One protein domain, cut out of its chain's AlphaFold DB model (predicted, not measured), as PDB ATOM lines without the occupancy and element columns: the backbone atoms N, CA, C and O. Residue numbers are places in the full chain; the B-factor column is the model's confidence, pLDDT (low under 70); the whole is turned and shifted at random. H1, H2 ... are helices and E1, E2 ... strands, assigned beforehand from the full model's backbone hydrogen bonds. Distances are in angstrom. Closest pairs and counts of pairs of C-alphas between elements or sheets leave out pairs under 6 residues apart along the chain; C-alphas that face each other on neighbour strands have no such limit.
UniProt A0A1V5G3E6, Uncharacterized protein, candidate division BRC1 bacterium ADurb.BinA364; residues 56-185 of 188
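Overview. This is residues 56 to 185 of the 188 residues of an uncharacterized protein of candidate division BRC1 bacterium ADurb.BinA364 (UniProt A0A1V5G3E6). A strongly twisted sheet of five strands, E1 to E5, curls round one half of a very long helix, H1, and the other end of that helix sticks out as an arm, residues 56 to 74. The sheet's body is the long E2, E4 and E5 side by side, with the short E1 and E3 at different places along the far side of E2. The printed part has 130 residues with one named helix, H1, followed along the chain by five named strands, E1 to E5; the sheet is branched, its neighbour pairs E1 and E2, E2 and E3, E2 and E4, and E4 and E5 each antiparallel, and the class is mixed, helices and strands. The whole is loose, with a radius of gyration of the C-alphas of 20.3 A, and flat, spanning 75 by 40 by 20 A, the arm adding to the length.

Arrangement. E2, residues 127 to 137, has three neighbours. E4, residues 157 to 166, is antiparallel to it at 161 degrees, with N 131 and O 162 2.8 A apart, within hydrogen-bond range. On the other side of E2 lie E1, residues 109 to 113, beside residues 127 to 130, and E3, residues 143 to 147, beside residues 134 to 137, a staggered pairing. N 109 and O 130 are 2.8 A apart, and N 144 and O 136 are 2.8 A apart. E1, E2 and E3 form a meander, each strand the antiparallel neighbour of the one before. E5, residues 175 to 184, forms a hairpin with E4, at 161 degrees, with N 161 and O 180 2.8 A apart. E1, E3 and E5 are edge strands, and they are apart from one another. H1, residues 56 to 100, is on the sheet through its residues 82 to 98; its closest C-alphas to E4 are those of Ala 90 and Ile 163, 7.1 A, and to E2 those of Ala 90 and Leu 130, 7.1 A. H1 is near E5 and E1, with 12 and 6 pairs of C-alphas within 10 A. Every O i to N i+4 pair in H1 is within hydrogen-bond range.

Along the chain. H1 begins at C-alpha 56, (145.534, 109.805, 96.357), and ends at C-alpha 100, (186.041, 159.250, 114.648), 66.5 A away. E2 is 31.6 A long, E4 29.4 A and E5 28.7 A; E1 is 11.0 A and E3 11.1 A. E5 ends at C-alpha 184, (179.006, 154.046, 124.982).

Size, cuts and confidence. The C-alphas of Val 56 and Ser 152 are the two farthest apart, 75.3 A. Without residues 56 to 74, which stand free, the body spans 50 by 27 by 18 A. The printed part has no cut. The link E1 to E2 is long, with 13 residues; E2 to E3 is tight. The mean pLDDT of the printed part is 78.8; residues 101 to 106, 108, 110 to 126 and 169 to 173 are under 70.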
ATOM      1  N   VAL A  56     145.264 108.739  97.340       91.19
ATOM      2  CA  VAL A  56     145.534 109.805  96.357       91.19
ATOM      3  C   VAL A  56     145.360 111.193  96.976       91.19
ATOM      4  O   VAL A  56     146.203 112.063  96.761       91.19
ATOM      5  N   ILE A  57     144.320 111.399  97.792       94.31
ATOM      6  CA  ILE A  57     144.092 112.678  98.482       94.31
ATOM      7  C   ILE A  57     145.241 112.986  99.450       94.31
ATOM      8  O   ILE A  57     145.761 114.103  99.449       94.31
ATOM      9  N   LEU A  58     145.685 112.006 100.241       93.94
ATOM     10  CA  LEU A  58     146.799 112.199 101.174       93.94
ATOM     11  C   LEU A  58     148.109 112.520 100.447       93.94
ATOM     12  O   LEU A  58     148.838 113.421 100.869       93.94
ATOM     13  N   VAL A  59     148.396 111.838  99.336       94.81
ATOM     14  CA  VAL A  59     149.575 112.131  98.505       94.81
ATOM     15  C   VAL A  59     149.482 113.531  97.892       94.81
ATOM     16  O   VAL A  59     150.471 114.259  97.889       94.81
ATOM     17  N   ALA A  60     148.302 113.953  97.434       93.88
ATOM     18  CA  ALA A  60     148.107 115.295  96.888       93.88
ATOM     19  C   ALA A  60     148.329 116.389  97.948       93.88
ATOM     20  O   ALA A  60     149.060 117.348  97.701       93.88
ATOM     21  N   ILE A  61     147.754 116.229  99.147       95.25
ATOM     22  CA  ILE A  61     147.907 117.194 100.248       95.25
ATOM     23  C   ILE A  61     149.365 117.265 100.709       95.25
ATOM     24  O   ILE A  61     149.910 118.356 100.869       95.25
ATOM     25  N   THR A  62     150.019 116.115 100.891       94.50
ATOM     26  CA  THR A  62     151.428 116.073 101.313       94.50
ATOM     27  C   THR A  62     152.362 116.636 100.243       94.50
ATOM     28  O   THR A  62     153.262 117.404 100.575       94.50
ATOM     29  N   GLY A  63     152.117 116.341  98.964       94.19
ATOM     30  CA  GLY A  63     152.882 116.899  97.848       94.19
ATOM     31  C   GLY A  63     152.788 118.424  97.778       94.19
ATOM     32  O   GLY A  63     153.813 119.105  97.734       94.19
ATOM     33  N   LEU A  64     151.572 118.975  97.847       93.88
ATOM     34  CA  LEU A  64     151.363 120.426  97.870       93.88
ATOM     35  C   LEU A  64     151.970 121.075  99.120       93.88
ATOM     36  O   LEU A  64     152.570 122.145  99.019       93.88
ATOM     37  N   GLY A  65     151.861 120.418 100.278       94.00
ATOM     38  CA  GLY A  65     152.440 120.886 101.538       94.00
ATOM     39  C   GLY A  65     153.969 120.951 101.519       94.00
ATOM     40  O   GLY A  65     154.551 121.903 102.030       94.00
ATOM     41  N   LEU A  66     154.636 119.978 100.893       94.44
ATOM     42  CA  LEU A  66     156.096 119.992 100.760       94.44
ATOM     43  C   LEU A  66     156.567 121.107  99.823       94.44
ATOM     44  O   LEU A  66     157.522 121.814 100.143       94.44
ATOM     45  N   ILE A  67     155.887 121.298  98.689       92.88
ATOM     46  CA  ILE A  67     156.234 122.361  97.737       92.88
ATOM     47  C   ILE A  67     156.064 123.735  98.394       92.88
ATOM     48  O   ILE A  67     156.970 124.567  98.309       92.88
ATOM     49  N   SER A  68     154.943 123.970  99.083       90.56
ATOM     50  CA  SER A  68     154.705 125.245  99.764       90.56
ATOM     51  C   SER A  68     155.724 125.496 100.877       90.56
ATOM     52  O   SER A  68     156.272 126.595 100.952       90.56
ATOM     53  N   ALA A  69     156.060 124.476 101.673       90.38
ATOM     54  CA  ALA A  69     157.075 124.584 102.718       90.38
ATOM     55  C   ALA A  69     158.457 124.954 102.156       90.38
ATOM     56  O   ALA A  69     159.141 125.808 102.724       90.38
ATOM     57  N   VAL A  70     158.867 124.361 101.028       90.75
ATOM     58  CA  VAL A  70     160.152 124.680 100.383       90.75
ATOM     59  C   VAL A  70     160.172 126.116  99.860       90.75
ATOM     60  O   VAL A  70     161.174 126.807 100.038       90.75
ATOM     61  N   VAL A  71     159.084 126.580  99.238       87.94
ATOM     62  CA  VAL A  71     158.991 127.960  98.735       87.94
ATOM     63  C   VAL A  71     159.094 128.959  99.886       87.94
ATOM     64  O   VAL A  71     159.938 129.850  99.836       87.94
ATOM     65  N   VAL A  72     158.316 128.763 100.953       87.06
ATOM     66  CA  VAL A  72     158.352 129.640 102.134       87.06
ATOM     67  C   VAL A  72     159.729 129.614 102.800       87.06
ATOM     68  O   VAL A  72     160.242 130.658 103.189       87.06
ATOM     69  N   SER A  73     160.374 128.447 102.885       86.94
ATOM     70  CA  SER A  73     161.714 128.339 103.477       86.94
ATOM     71  C   SER A  73     162.764 129.136 102.699       86.94
ATOM     72  O   SER A  73     163.658 129.721 103.305       86.94
ATOM     73  N   ARG A  74     162.666 129.185 101.362       85.94
ATOM     74  CA  ARG A  74     163.566 129.999 100.530       85.94
ATOM     75  C   ARG A  74     163.326 131.490 100.732       85.94
ATOM     76  O   ARG A  74     164.291 132.218 100.930       85.94
ATOM     77  N   GLU A  75     162.061 131.910 100.753       83.25
ATOM     78  CA  GLU A  75     161.694 133.309 101.007       83.25
ATOM     79  C   GLU A  75     162.199 133.769 102.391       83.25
ATOM     80  O   GLU A  75     162.792 134.838 102.510       83.25
ATOM     81  N   LEU A  76     162.045 132.944 103.434       84.44
ATOM     82  CA  LEU A  76     162.559 133.259 104.773       84.44
ATOM     83  C   LEU A  76     164.089 133.354 104.806       84.44
ATOM     84  O   LEU A  76     164.628 134.289 105.390       84.44
ATOM     85  N   ALA A  77     164.789 132.438 104.135       85.69
ATOM     86  CA  ALA A  77     166.248 132.463 104.082       85.69
ATOM     87  C   ALA A  77     166.797 133.705 103.356       85.69
ATOM     88  O   ALA A  77     167.861 134.206 103.716       85.69
ATOM     89  N   GLU A  78     166.105 134.206 102.333       81.94
ATOM     90  CA  GLU A  78     166.464 135.460 101.659       81.94
ATOM     91  C   GLU A  78     166.244 136.673 102.571       81.94
ATOM     92  O   GLU A  78     167.116 137.537 102.664       81.94
ATOM     93  N   LEU A  79     165.135 136.700 103.317       82.44
ATOM     94  CA  LEU A  79     164.858 137.761 104.287       82.44
ATOM     95  C   LEU A  79     165.886 137.803 105.421       82.44
ATOM     96  O   LEU A  79     166.332 138.887 105.800       82.44
ATOM     97  N   ASP A  80     166.293 136.642 105.934       84.25
ATOM     98  CA  ASP A  80     167.309 136.567 106.985       84.25
ATOM     99  C   ASP A  80     168.668 137.074 106.489       84.25
ATOM    100  O   ASP A  80     169.372 137.774 107.219       84.25
ATOM    101  N   LYS A  81     169.024 136.805 105.225       83.81
ATOM    102  CA  LYS A  81     170.239 137.368 104.612       83.81
ATOM    103  C   LYS A  81     170.176 138.888 104.519       83.81
ATOM    104  O   LYS A  81     171.131 139.545 104.923       83.81
ATOM    105  N   GLN A  82     169.062 139.439 104.031       81.81
ATOM    106  CA  GLN A  82     168.869 140.892 103.931       81.81
ATOM    107  C   GLN A  82     168.990 141.561 105.303       81.81
ATOM    108  O   GLN A  82     169.692 142.560 105.454       81.81
ATOM    109  N   ARG A  83     168.352 140.970 106.317       83.19
ATOM    110  CA  ARG A  83     168.401 141.450 107.697       83.19
ATOM    111  C   ARG A  83     169.826 141.452 108.251       83.19
ATOM    112  O   ARG A  83     170.272 142.457 108.797       83.19
ATOM    113  N   LEU A  84     170.551 140.342 108.104       85.56
ATOM    114  CA  LEU A  84     171.929 140.236 108.588       85.56
ATOM    115  C   LEU A  84     172.864 141.218 107.877       85.56
ATOM    116  O   LEU A  84     173.695 141.841 108.538       85.56
ATOM    117  N   ALA A  85     172.709 141.390 106.563       82.50
ATOM    118  CA  ALA A  85     173.483 142.358 105.795       82.50
ATOM    119  C   ALA A  85     173.235 143.790 106.301       82.50
ATOM    120  O   ALA A  85     174.193 144.490 106.636       82.50
ATOM    121  N   ALA A  86     171.967 144.183 106.475       80.50
ATOM    122  CA  ALA A  86     171.589 145.501 106.985       80.50
ATOM    123  C   ALA A  86     172.187 145.786 108.375       80.50
ATOM    124  O   ALA A  86     172.820 146.823 108.586       80.50
ATOM    125  N   ILE A  87     172.064 144.833 109.305       83.62
ATOM    126  CA  ILE A  87     172.622 144.957 110.662       83.62
ATOM    127  C   ILE A  87     174.152 145.049 110.624       83.62
ATOM    128  O   ILE A  87     174.741 145.853 111.346       83.62
ATOM    129  N   SER A  88     174.810 144.239 109.789       84.06
ATOM    130  CA  SER A  88     176.274 144.233 109.703       84.06
ATOM    131  C   SER A  88     176.836 145.586 109.264       84.06
ATOM    132  O   SER A  88     177.849 146.041 109.791       84.06
ATOM    133  N   ILE A  89     176.143 146.269 108.357       81.62
ATOM    134  CA  ILE A  89     176.569 147.570 107.848       81.62
ATOM    135  C   ILE A  89     176.291 148.667 108.850       81.62
ATOM    136  O   ILE A  89     177.171 149.485 109.091       81.62
ATOM    137  N   ALA A  90     175.129 148.641 109.497       79.69
ATOM    138  CA  ALA A  90     174.856 149.564 110.585       79.69
ATOM    139  C   ALA A  90     175.905 149.479 111.688       79.69
ATOM    140  O   ALA A  90     176.387 150.503 112.164       79.69
ATOM    141  N   ARG A  91     176.337 148.261 112.026       82.69
ATOM    142  CA  ARG A  91     177.442 148.055 112.956       82.69
ATOM    143  C   ARG A  91     178.754 148.648 112.442       82.69
ATOM    144  O   ARG A  91     179.419 149.342 113.198       82.69
ATOM    145  N   ASN A  92     179.119 148.417 111.184       84.00
ATOM    146  CA  ASN A  92     180.348 148.982 110.614       84.00
ATOM    147  C   ASN A  92     180.329 150.518 110.611       84.00
ATOM    148  O   ASN A  92     181.331 151.149 110.943       84.00
ATOM    149  N   VAL A  93     179.186 151.122 110.271       79.81
ATOM    150  CA  VAL A  93     178.991 152.577 110.305       79.81
ATOM    151  C   VAL A  93     179.121 153.100 111.731       79.81
ATOM    152  O   VAL A  93     179.838 154.074 111.951       79.81
ATOM    153  N   LEU A  94     178.493 152.429 112.698       78.25
ATOM    154  CA  LEU A  94     178.609 152.773 114.113       78.25
ATOM    155  C   LEU A  94     180.045 152.683 114.613       78.25
ATOM    156  O   LEU A  94     180.505 153.595 115.289       78.25
ATOM    157  N   GLU A  95     180.760 151.608 114.285       80.25
ATOM    158  CA  GLU A  95     182.153 151.426 114.694       80.25
ATOM    159  C   GLU A  95     183.058 152.503 114.081       80.25
ATOM    160  O   GLU A  95     183.921 153.045 114.772       80.25
ATOM    161  N   GLU A  96     182.848 152.869 112.813       80.75
ATOM    162  CA  GLU A  96     183.609 153.938 112.158       80.75
ATOM    163  C   GLU A  96     183.288 155.319 112.748       80.75
ATOM    164  O   GLU A  96     184.195 156.116 113.000       80.75
ATOM    165  N   GLN A  97     182.012 155.609 113.010       75.00
ATOM    166  CA  GLN A  97     181.604 156.871 113.626       75.00
ATOM    167  C   GLN A  97     182.091 156.982 115.072       75.00
ATOM    168  O   GLN A  97     182.652 158.017 115.427       75.00
ATOM    169  N   ALA A  98     181.967 155.915 115.864       73.62
ATOM    170  CA  ALA A  98     182.452 155.860 117.243       73.62
ATOM    171  C   ALA A  98     183.980 156.004 117.328       73.62
ATOM    172  O   ALA A  98     184.491 156.591 118.279       73.62
ATOM    173  N   ARG A  99     184.730 155.518 116.325       72.88
ATOM    174  CA  ARG A  99     186.185 155.747 116.236       72.88
ATOM    175  C   ARG A  99     186.541 157.199 115.935       72.88
ATOM    176  O   ARG A  99     187.566 157.678 116.412       72.88
ATOM    177  N   ARG A 100     185.755 157.875 115.092       72.69
ATOM    178  CA  ARG A 100     186.041 159.250 114.648       72.69
ATOM    179  C   ARG A 100     185.566 160.306 115.635       72.69
ATOM    180  O   ARG A 100     186.175 161.369 115.704       72.69
ATOM    181  N   SER A 101     184.482 160.036 116.353       68.44
ATOM    182  CA  SER A 101     183.904 160.956 117.322       68.44
ATOM    183  C   SER A 101     183.299 160.181 118.494       68.44
ATOM    184  O   SER A 101     182.461 159.308 118.262       68.44
ATOM    185  N   PRO A 102     183.626 160.544 119.749       65.12
ATOM    186  CA  PRO A 102     182.920 160.047 120.931       65.12
ATOM    187  C   PRO A 102     181.418 160.374 120.905       65.12
ATOM    188  O   PRO A 102     180.625 159.707 121.562       65.12
ATOM    189  N   PHE A 103     181.032 161.397 120.131       67.81
ATOM    190  CA  PHE A 103     179.651 161.818 119.927       67.81
ATOM    191  C   PHE A 103     179.319 161.779 118.423       67.81
ATOM    192  O   PHE A 103     179.684 162.710 117.690       67.81
ATOM    193  N   PRO A 104     178.723 160.686 117.911       67.44
ATOM    194  CA  PRO A 104     178.435 160.552 116.488       67.44
ATOM    195  C   PRO A 104     177.391 161.585 116.044       67.44
ATOM    196  O   PRO A 104     176.528 162.000 116.816       67.44
ATOM    197  N   SER A 105     177.470 162.022 114.786       66.44
ATOM    198  CA  SER A 105     176.483 162.947 114.229       66.44
ATOM    199  C   SER A 105     175.109 162.280 114.167       66.44
ATOM    200  O   SER A 105     174.958 161.268 113.489       66.44
ATOM    201  N   LEU A 106     174.104 162.908 114.779       68.00
ATOM    202  CA  LEU A 106     172.683 162.517 114.748       68.00
ATOM    203  C   LEU A 106     172.013 162.732 113.378       68.00
ATOM    204  O   LEU A 106     170.793 162.719 113.258       68.00
ATOM    205  N   GLN A 107     172.791 163.034 112.339       70.50
ATOM    206  CA  GLN A 107     172.230 163.233 111.012       70.50
ATOM    207  C   GLN A 107     171.884 161.869 110.414       70.50
ATOM    208  O   GLN A 107     172.764 161.002 110.371       70.50
ATOM    209  N   PRO A 108     170.644 161.678 109.929       69.75
ATOM    210  CA  PRO A 108     170.267 160.433 109.290       69.75
ATOM    211  C   PRO A 108     171.127 160.228 108.045       69.75
ATOM    212  O   PRO A 108     171.247 161.113 107.192       69.75
ATOM    213  N   ILE A 109     171.742 159.054 107.947       74.94
ATOM    214  CA  ILE A 109     172.485 158.642 106.761       74.94
ATOM    215  C   ILE A 109     171.478 157.990 105.822       74.94
ATOM    216  O   ILE A 109     171.103 156.831 106.000       74.94
ATOM    217  N   SER A 110     171.017 158.757 104.838       65.69
ATOM    218  CA  SER A 110     170.129 158.271 103.787       65.69
ATOM    219  C   SER A 110     170.905 157.551 102.681       65.69
ATOM    220  O   SER A 110     172.031 157.927 102.361       65.69
ATOM    221  N   ASP A 111     170.255 156.569 102.056       64.56
ATOM    222  CA  ASP A 111     170.681 155.922 100.808       64.56
ATOM    223  C   ASP A 111     172.054 155.235 100.860       64.56
ATOM    224  O   ASP A 111     172.900 155.400  99.980       64.56
ATOM    225  N   MET A 112     172.267 154.407 101.883       68.56
ATOM    226  CA  MET A 112     173.410 153.500 101.918       68.56
ATOM    227  C   MET A 112     173.083 152.201 101.174       68.56
ATOM    228  O   MET A 112     172.137 151.494 101.527       68.56
ATOM    229  N   THR A 113     173.886 151.868 100.164       67.94
ATOM    230  CA  THR A 113     173.819 150.572  99.479       67.94
ATOM    231  C   THR A 113     174.354 149.488 100.410       67.94
ATOM    232  O   THR A 113     175.534 149.501 100.764       67.94
ATOM    233  N   ILE A 114     173.485 148.567 100.831       65.38
ATOM    234  CA  ILE A 114     173.850 147.483 101.744       65.38
ATOM    235  C   ILE A 114     174.562 146.365 100.988       65.38
ATOM    236  O   ILE A 114     175.615 145.885 101.391       65.38
ATOM    237  N   ASP A 115     173.973 145.927  99.885       65.12
ATOM    238  CA  ASP A 115     174.517 144.843  99.085       65.12
ATOM    239  C   ASP A 115     173.979 144.966  97.659       65.12
ATOM    240  O   ASP A 115     172.814 145.321  97.463       65.12
ATOM    241  N   ASN A 116     174.839 144.671  96.686       59.31
ATOM    242  CA  ASN A 116     174.488 144.592  95.265       59.31
ATOM    243  C   ASN A 116     174.047 143.159  94.900       59.31
ATOM    244  O   ASN A 116     173.690 142.882  93.766       59.31
ATOM    245  N   PHE A 117     174.145 142.178  95.810       58.97
ATOM    246  CA  PHE A 117     173.812 140.765  95.535       58.97
ATOM    247  C   PHE A 117     174.451 140.192  94.244       58.97
ATOM    248  O   PHE A 117     174.035 139.148  93.737       58.97
ATOM    249  N   ASN A 118     175.497 140.849  93.727       56.53
ATOM    250  CA  ASN A 118     176.110 140.601  92.425       56.53
ATOM    251  C   ASN A 118     175.130 140.648  91.225       56.53
ATOM    252  O   ASN A 118     175.373 139.989  90.207       56.53
ATOM    253  N   THR A 119     174.027 141.397  91.324       54.72
ATOM    254  CA  THR A 119     173.069 141.577  90.227       54.72
ATOM    255  C   THR A 119     173.501 142.712  89.290       54.72
ATOM    256  O   THR A 119     173.976 143.747  89.740       54.72
ATOM    257  N   PRO A 120     173.376 142.555  87.960       49.69
ATOM    258  CA  PRO A 120     173.760 143.602  87.009       49.69
ATOM    259  C   PRO A 120     172.786 144.793  86.980       49.69
ATOM    260  O   PRO A 120     173.104 145.818  86.381       49.69
ATOM    261  N   GLU A 121     171.606 144.662  87.589       54.69
ATOM    262  CA  GLU A 121     170.591 145.711  87.657       54.69
ATOM    263  C   GLU A 121     170.587 146.359  89.044       54.69
ATOM    264  O   GLU A 121     170.297 145.702  90.038       54.69
ATOM    265  N   THR A 122     170.808 147.674  89.101       55.94
ATOM    266  CA  THR A 122     170.762 148.486  90.336       55.94
ATOM    267  C   THR A 122     169.353 148.612  90.937       55.94
ATOM    268  O   THR A 122     169.133 149.329  91.907       55.94
ATOM    269  N   ALA A 123     168.348 147.991  90.312       53.19
ATOM    270  CA  ALA A 123     166.964 147.997  90.780       53.19
ATOM    271  C   ALA A 123     166.729 147.017  91.943       53.19
ATOM    272  O   ALA A 123     165.774 147.197  92.698       53.19
ATOM    273  N   ASP A 124     167.604 146.016  92.091       56.25
ATOM    274  CA  ASP A 124     167.578 145.038  93.184       56.25
ATOM    275  C   ASP A 124     168.548 145.400  94.326       56.25
ATOM    276  O   ASP A 124     168.699 144.630  95.280       56.25
ATOM    277  N   ASP A 125     169.174 146.582  94.257       65.25
ATOM    278  CA  ASP A 125     170.077 147.075  95.294       65.25
ATOM    279  C   ASP A 125     169.318 147.297  96.607       65.25
ATOM    280  O   ASP A 125     168.255 147.931  96.675       65.25
ATOM    281  N   LEU A 126     169.878 146.761  97.691       69.75
ATOM    282  CA  LEU A 126     169.303 146.904  99.019       69.75
ATOM    283  C   LEU A 126     169.702 148.264  99.596       69.75
ATOM    284  O   LEU A 126     170.759 148.397 100.210       69.75
ATOM    285  N   ASN A 127     168.858 149.275  99.417       72.88
ATOM    286  CA  ASN A 127     169.088 150.588 100.016       72.88
ATOM    287  C   ASN A 127     168.545 150.645 101.448       72.88
ATOM    288  O   ASN A 127     167.392 150.272 101.700       72.88
ATOM    289  N   ALA A 128     169.361 151.177 102.361       77.69
ATOM    290  CA  ALA A 128     168.954 151.510 103.719       77.69
ATOM    291  C   ALA A 128     169.164 152.975 104.076       77.69
ATOM    292  O   ALA A 128     170.062 153.653 103.579       77.69
ATOM    293  N   SER A 129     168.339 153.419 105.012       83.25
ATOM    294  CA  SER A 129     168.521 154.629 105.789       83.25
ATOM    295  C   SER A 129     168.893 154.238 107.212       83.25
ATOM    296  O   SER A 129     168.287 153.334 107.790       83.25
ATOM    297  N   LEU A 130     169.871 154.931 107.783       83.56
ATOM    298  CA  LEU A 130     170.214 154.814 109.193       83.56
ATOM    299  C   LEU A 130     169.873 156.112 109.905       83.56
ATOM    300  O   LEU A 130     170.248 157.186 109.445       83.56
ATOM    301  N   ASP A 131     169.190 155.997 111.032       86.00
ATOM    302  CA  ASP A 131     168.918 157.095 111.948       86.00
ATOM    303  C   ASP A 131     169.556 156.782 113.302       86.00
ATOM    304  O   ASP A 131     169.437 155.662 113.811       86.00
ATOM    305  N   LEU A 132     170.281 157.753 113.851       83.81
ATOM    306  CA  LEU A 132     171.005 157.617 115.108       83.81
ATOM    307  C   LEU A 132     170.400 158.571 116.124       83.81
ATOM    308  O   LEU A 132     170.334 159.772 115.884       83.81
ATOM    309  N   GLN A 133     170.027 158.027 117.275       86.12
ATOM    310  CA  GLN A 133     169.482 158.763 118.407       86.12
ATOM    311  C   GLN A 133     170.336 158.463 119.636       86.12
ATOM    312  O   GLN A 133     170.773 157.330 119.844       86.12
ATOM    313  N   LEU A 134     170.600 159.481 120.446       86.12
ATOM    314  CA  LEU A 134     171.415 159.371 121.652       86.12
ATOM    315  C   LEU A 134     170.507 159.597 122.853       86.12
ATOM    316  O   LEU A 134     169.695 160.510 122.834       86.12
ATOM    317  N   PHE A 135     170.645 158.793 123.898       86.94
ATOM    318  CA  PHE A 135     169.862 158.912 125.123       86.94
ATOM    319  C   PHE A 135     170.779 158.912 126.341       86.94
ATOM    320  O   PHE A 135     171.769 158.178 126.392       86.94
ATOM    321  N   GLU A 136     170.440 159.720 127.340       86.75
ATOM    322  CA  GLU A 136     171.049 159.601 128.664       86.75
ATOM    323  C   GLU A 136     170.647 158.275 129.311       86.75
ATOM    324  O   GLU A 136     169.531 157.790 129.118       86.75
ATOM    325  N   VAL A 137     171.550 157.696 130.100       86.62
ATOM    326  CA  VAL A 137     171.227 156.546 130.947       86.62
ATOM    327  C   VAL A 137     171.112 157.023 132.387       86.62
ATOM    328  O   VAL A 137     172.060 157.579 132.948       86.62
ATOM    329  N   GLU A 138     169.944 156.810 132.987       86.50
ATOM    330  CA  GLU A 138     169.695 157.155 134.384       86.50
ATOM    331  C   GLU A 138     170.464 156.225 135.341       86.50
ATOM    332  O   GLU A 138     170.971 155.166 134.965       86.50
ATOM    333  N   GLN A 139     170.558 156.602 136.621       81.94
ATOM    334  CA  GLN A 139     171.284 155.808 137.629       81.94
ATOM    335  C   GLN A 139     170.675 154.419 137.872       81.94
ATOM    336  O   GLN A 139     171.362 153.523 138.362       81.94
ATOM    337  N   ASP A 140     169.396 154.238 137.547       81.88
ATOM    338  CA  ASP A 140     168.690 152.959 137.619       81.88
ATOM    339  C   ASP A 140     168.896 152.086 136.363       81.88
ATOM    340  O   ASP A 140     168.425 150.947 136.319       81.88
ATOM    341  N   GLY A 141     169.631 152.593 135.364       77.56
ATOM    342  CA  GLY A 141     169.869 151.936 134.081       77.56
ATOM    343  C   GLY A 141     168.726 152.098 133.077       77.56
ATOM    344  O   GLY A 141     168.746 151.438 132.035       77.56
ATOM    345  N   SER A 142     167.726 152.932 133.373       85.00
ATOM    346  CA  SER A 142     166.644 153.243 132.444       85.00
ATOM    347  C   SER A 142     167.065 154.289 131.404       85.00
ATOM    348  O   SER A 142     168.046 155.020 131.569       85.00
ATOM    349  N   ARG A 143     166.331 154.315 130.286       85.00
ATOM    350  CA  ARG A 143     166.530 155.293 129.213       85.00
ATOM    351  C   ARG A 143     165.958 156.641 129.646       85.00
ATOM    352  O   ARG A 143     164.746 156.756 129.825       85.00
ATOM    353  N   GLY A 144     166.834 157.633 129.750       84.19
ATOM    354  CA  GLY A 144     166.509 159.019 130.060       84.19
ATOM    355  C   GLY A 144     166.174 159.850 128.817       84.19
ATOM    356  O   GLY A 144     165.639 159.356 127.821       84.19
ATOM    357  N   ALA A 145     166.475 161.148 128.886       85.06
ATOM    358  CA  ALA A 145     166.173 162.102 127.823       85.06
ATOM    359  C   ALA A 145     167.032 161.883 126.563       85.06
ATOM    360  O   ALA A 145     168.178 161.442 126.640       85.06
ATOM    361  N   GLU A 146     166.475 162.232 125.398       85.38
ATOM    362  CA  GLU A 146     167.219 162.253 124.136       85.38
ATOM    363  C   GLU A 146     168.239 163.402 124.136       85.38
ATOM    364  O   GLU A 146     167.921 164.555 124.447       85.38
ATOM    365  N   LEU A 147     169.478 163.077 123.785       82.25
ATOM    366  CA  LEU A 147     170.603 163.990 123.693       82.25
ATOM    367  C   LEU A 147     170.757 164.491 122.260       82.25
ATOM    368  O   LEU A 147     171.046 163.724 121.348       82.25
ATOM    369  N   PHE A 148     170.682 165.809 122.087       81.44
ATOM    370  CA  PHE A 148     170.988 166.479 120.816       81.44
ATOM    371  C   PHE A 148     172.398 167.088 120.778       81.44
ATOM    372  O   PHE A 148     172.838 167.599 119.748       81.44
ATOM    373  N   ALA A 149     173.104 167.062 121.909       77.19
ATOM    374  CA  ALA A 149     174.425 167.641 122.099       77.19
ATOM    375  C   ALA A 149     175.236 166.794 123.095       77.19
ATOM    376  O   ALA A 149     174.635 166.103 123.925       77.19
ATOM    377  N   PRO A 150     176.580 166.841 123.033       74.94
ATOM    378  CA  PRO A 150     177.429 166.114 123.967       74.94
ATOM    379  C   PRO A 150     177.157 166.544 125.416       74.94
ATOM    380  O   PRO A 150     177.028 167.747 125.676       74.94
ATOM    381  N   PRO A 151     177.071 165.591 126.361       75.50
ATOM    382  CA  PRO A 151     176.865 165.914 127.763       75.50
ATOM    383  C   PRO A 151     178.091 166.620 128.349       75.50
ATOM    384  O   PRO A 151     179.225 166.418 127.915       75.50
ATOM    385  N   SER A 152     177.864 167.464 129.356       75.81
ATOM    386  CA  SER A 152     178.921 168.243 130.017       75.81
ATOM    387  C   SER A 152     179.771 167.427 131.000       75.81
ATOM    388  O   SER A 152     180.802 167.916 131.463       75.81
ATOM    389  N   SER A 153     179.355 166.201 131.322       75.44
ATOM    390  CA  SER A 153     180.039 165.264 132.214       75.44
ATOM    391  C   SER A 153     180.174 163.880 131.561       75.44
ATOM    392  O   SER A 153     179.355 163.519 130.710       75.44
ATOM    393  N   PRO A 154     181.195 163.086 131.943       72.31
ATOM    394  CA  PRO A 154     181.388 161.748 131.398       72.31
ATOM    395  C   PRO A 154     180.351 160.809 132.020       72.31
ATOM    396  O   PRO A 154     180.501 160.326 133.147       72.31
ATOM    397  N   GLN A 155     179.262 160.597 131.291       80.62
ATOM    398  CA  GLN A 155     178.147 159.741 131.682       80.62
ATOM    399  C   GLN A 155     177.904 158.665 130.630       80.62
ATOM    400  O   GLN A 155     178.257 158.828 129.466       80.62
ATOM    401  N   LEU A 156     177.309 157.549 131.050       82.38
ATOM    402  CA  LEU A 156     176.937 156.475 130.139       82.38
ATOM    403  C   LEU A 156     175.835 156.964 129.189       82.38
ATOM    404  O   LEU A 156     174.830 157.518 129.637       82.38
ATOM    405  N   ILE A 157     176.024 156.740 127.890       84.44
ATOM    406  CA  ILE A 157     175.076 157.121 126.840       84.44
ATOM    407  C   ILE A 157     174.565 155.850 126.158       84.44
ATOM    408  O   ILE A 157     175.346 154.950 125.834       84.44
ATOM    409  N   GLU A 158     173.260 155.776 125.917       85.19
ATOM    410  CA  GLU A 158     172.655 154.781 125.032       85.19
ATOM    411  C   GLU A 158     172.573 155.363 123.615       85.19
ATOM    412  O   GLU A 158     171.973 156.408 123.385       85.19
ATOM    413  N   VAL A 159     173.175 154.682 122.646       83.69
ATOM    414  CA  VAL A 159     173.056 154.982 121.219       83.69
ATOM    415  C   VAL A 159     172.015 154.032 120.642       83.69
ATOM    416  O   VAL A 159     172.236 152.820 120.590       83.69
ATOM    417  N   LEU A 160     170.883 154.568 120.204       86.81
ATOM    418  CA  LEU A 160     169.861 153.830 119.479       86.81
ATOM    419  C   LEU A 160     170.054 154.052 117.984       86.81
ATOM    420  O   LEU A 160     169.997 155.176 117.493       86.81
ATOM    421  N   VAL A 161     170.240 152.963 117.253       85.44
ATOM    422  CA  VAL A 161     170.335 152.980 115.799       85.44
ATOM    423  C   VAL A 161     169.114 152.325 115.213       85.44
ATOM    424  O   VAL A 161     168.829 151.153 115.460       85.44
ATOM    425  N   THR A 162     168.403 153.104 114.419       87.44
ATOM    426  CA  THR A 162     167.273 152.658 113.628       87.44
ATOM    427  C   THR A 162     167.739 152.462 112.195       87.44
ATOM    428  O   THR A 162     168.217 153.393 111.557       87.44
ATOM    429  N   ILE A 163     167.583 151.249 111.678       86.56
ATOM    430  CA  ILE A 163     167.914 150.898 110.299       86.56
ATOM    431  C   ILE A 163     166.601 150.643 109.580       86.56
ATOM    432  O   ILE A 163     165.829 149.774 109.988       86.56
ATOM    433  N   GLU A 164     166.352 151.380 108.509       87.19
ATOM    434  CA  GLU A 164     165.194 151.194 107.646       87.19
ATOM    435  C   GLU A 164     165.662 150.768 106.258       87.19
ATOM    436  O   GLU A 164     166.509 151.429 105.670       87.19
ATOM    437  N   TRP A 165     165.103 149.693 105.708       84.62
ATOM    438  CA  TRP A 165     165.392 149.278 104.337       84.62
ATOM    439  C   TRP A 165     164.141 148.819 103.601       84.62
ATOM    440  O   TRP A 165     163.157 148.353 104.191       84.62
ATOM    441  N   ASN A 166     164.188 148.925 102.277       80.56
ATOM    442  CA  ASN A 166     163.161 148.360 101.411       80.56
ATOM    443  C   ASN A 166     163.508 146.896 101.132       80.56
ATOM    444  O   ASN A 166     164.582 146.608 100.615       80.56
ATOM    445  N   ARG A 167     162.608 145.959 101.446       74.38
ATOM    446  CA  ARG A 167     162.804 144.558 101.044       74.38
ATOM    447  C   ARG A 167     162.895 144.440  99.524       74.38
ATOM    448  O   ARG A 167     162.071 145.012  98.812       74.38
ATOM    449  N   THR A 168     163.847 143.643  99.054       70.44
ATOM    450  CA  THR A 168     163.988 143.288  97.639       70.44
ATOM    451  C   THR A 168     163.399 141.894  97.403       70.44
ATOM    452  O   THR A 168     163.475 141.020  98.273       70.44
ATOM    453  N   GLY A 169     162.719 141.694  96.268       67.00
ATOM    454  CA  GLY A 169     162.098 140.416  95.898       67.00
ATOM    455  C   GLY A 169     160.709 140.525  95.253       67.00
ATOM    456  O   GLY A 169     159.968 141.488  95.442       67.00
ATOM    457  N   ARG A 170     160.317 139.473  94.516       59.19
ATOM    458  CA  ARG A 170     159.122 139.426  93.640       59.19
ATOM    459  C   ARG A 170     157.768 139.712  94.303       59.19
ATOM    460  O   ARG A 170     156.782 139.866  93.585       59.19
ATOM    461  N   ARG A 171     157.668 139.707  95.636       57.38
ATOM    462  CA  ARG A 171     156.379 139.759  96.347       57.38
ATOM    463  C   ARG A 171     156.187 140.926  97.307       57.38
ATOM    464  O   ARG A 171     155.054 141.105  97.752       57.38
ATOM    465  N   SER A 172     157.204 141.726  97.640       56.00
ATOM    466  CA  SER A 172     156.968 142.875  98.524       56.00
ATOM    467  C   SER A 172     158.152 143.834  98.631       56.00
ATOM    468  O   SER A 172     159.174 143.477  99.203       56.00
ATOM    469  N   SER A 173     157.948 145.087  98.219       64.81
ATOM    470  CA  SER A 173     158.807 146.237  98.534       64.81
ATOM    471  C   SER A 173     158.461 146.846  99.903       64.81
ATOM    472  O   SER A 173     158.363 148.066 100.057       64.81
ATOM    473  N   LYS A 174     158.145 146.008 100.898       75.12
ATOM    474  CA  LYS A 174     157.744 146.496 102.221       75.12
ATOM    475  C   LYS A 174     158.959 147.093 102.927       75.12
ATOM    476  O   LYS A 174     159.988 146.427 103.042       75.12
ATOM    477  N   ARG A 175     158.795 148.313 103.441       76.38
ATOM    478  CA  ARG A 175     159.743 148.938 104.366       76.38
ATOM    479  C   ARG A 175     159.800 148.146 105.662       76.38
ATOM    480  O   ARG A 175     158.765 147.867 106.276       76.38
ATOM    481  N   VAL A 176     161.005 147.744 106.032       82.69
ATOM    482  CA  VAL A 176     161.298 147.093 107.304       82.69
ATOM    483  C   VAL A 176     162.219 147.985 108.094       82.69
ATOM    484  O   VAL A 176     163.137 148.581 107.543       82.69
ATOM    485  N   GLN A 177     161.931 148.054 109.383       85.31
ATOM    486  CA  GLN A 177     162.680 148.824 110.344       85.31
ATOM    487  C   GLN A 177     163.163 147.884 111.440       85.31
ATOM    488  O   GLN A 177     162.378 147.088 111.967       85.31
ATOM    489  N   GLU A 178     164.436 147.998 111.792       85.00
ATOM    490  CA  GLU A 178     165.007 147.351 112.964       85.00
ATOM    491  C   GLU A 178     165.771 148.350 113.810       85.00
ATOM    492  O   GLU A 178     166.318 149.330 113.310       85.00
ATOM    493  N   GLN A 179     165.771 148.097 115.113       86.50
ATOM    494  CA  GLN A 179     166.420 148.944 116.094       86.50
ATOM    495  C   GLN A 179     167.475 148.141 116.841       86.50
ATOM    496  O   GLN A 179     167.228 147.010 117.267       86.50
ATOM    497  N   MET A 180     168.640 148.748 117.004       84.44
ATOM    498  CA  MET A 180     169.747 148.229 117.791       84.44
ATOM    499  C   MET A 180     170.162 149.300 118.790       84.44
ATOM    500  O   MET A 180     170.409 150.434 118.398       84.44
ATOM    501  N   SER A 181     170.256 148.949 120.070       84.44
ATOM    502  CA  SER A 181     170.859 149.814 121.080       84.44
ATOM    503  C   SER A 181     172.277 149.353 121.402       84.44
ATOM    504  O   SER A 181     172.575 148.156 121.435       84.44
ATOM    505  N   THR A 182     173.169 150.309 121.626       83.00
ATOM    506  CA  THR A 182     174.507 150.071 122.166       83.00
ATOM    507  C   THR A 182     174.810 151.107 123.237       83.00
ATOM    508  O   THR A 182     174.315 152.225 123.176       83.00
ATOM    509  N   TYR A 183     175.631 150.747 124.216       82.94
ATOM    510  CA  TYR A 183     176.036 151.654 125.285       82.94
ATOM    511  C   TYR A 183     177.465 152.120 125.047       82.94
ATOM    512  O   TYR A 183     178.343 151.304 124.754       82.94
ATOM    513  N   VAL A 184     177.693 153.424 125.162       78.50
ATOM    514  CA  VAL A 184     179.006 154.046 124.982       78.50
ATOM    515  C   VAL A 184     179.322 154.879 126.215       78.50
ATOM    516  O   VAL A 184     178.483 155.635 126.702       78.50
ATOM    517  N   TYR A 185     180.544 154.728 126.721       79.44
ATOM    518  CA  TYR A 185     181.097 155.602 127.745       79.44
ATOM    519  C   TYR A 185     182.098 156.543 127.063       79.44
ATOM    520  O   TYR A 185     183.148 156.070 126.623       79.44
TER     521      TYR A 185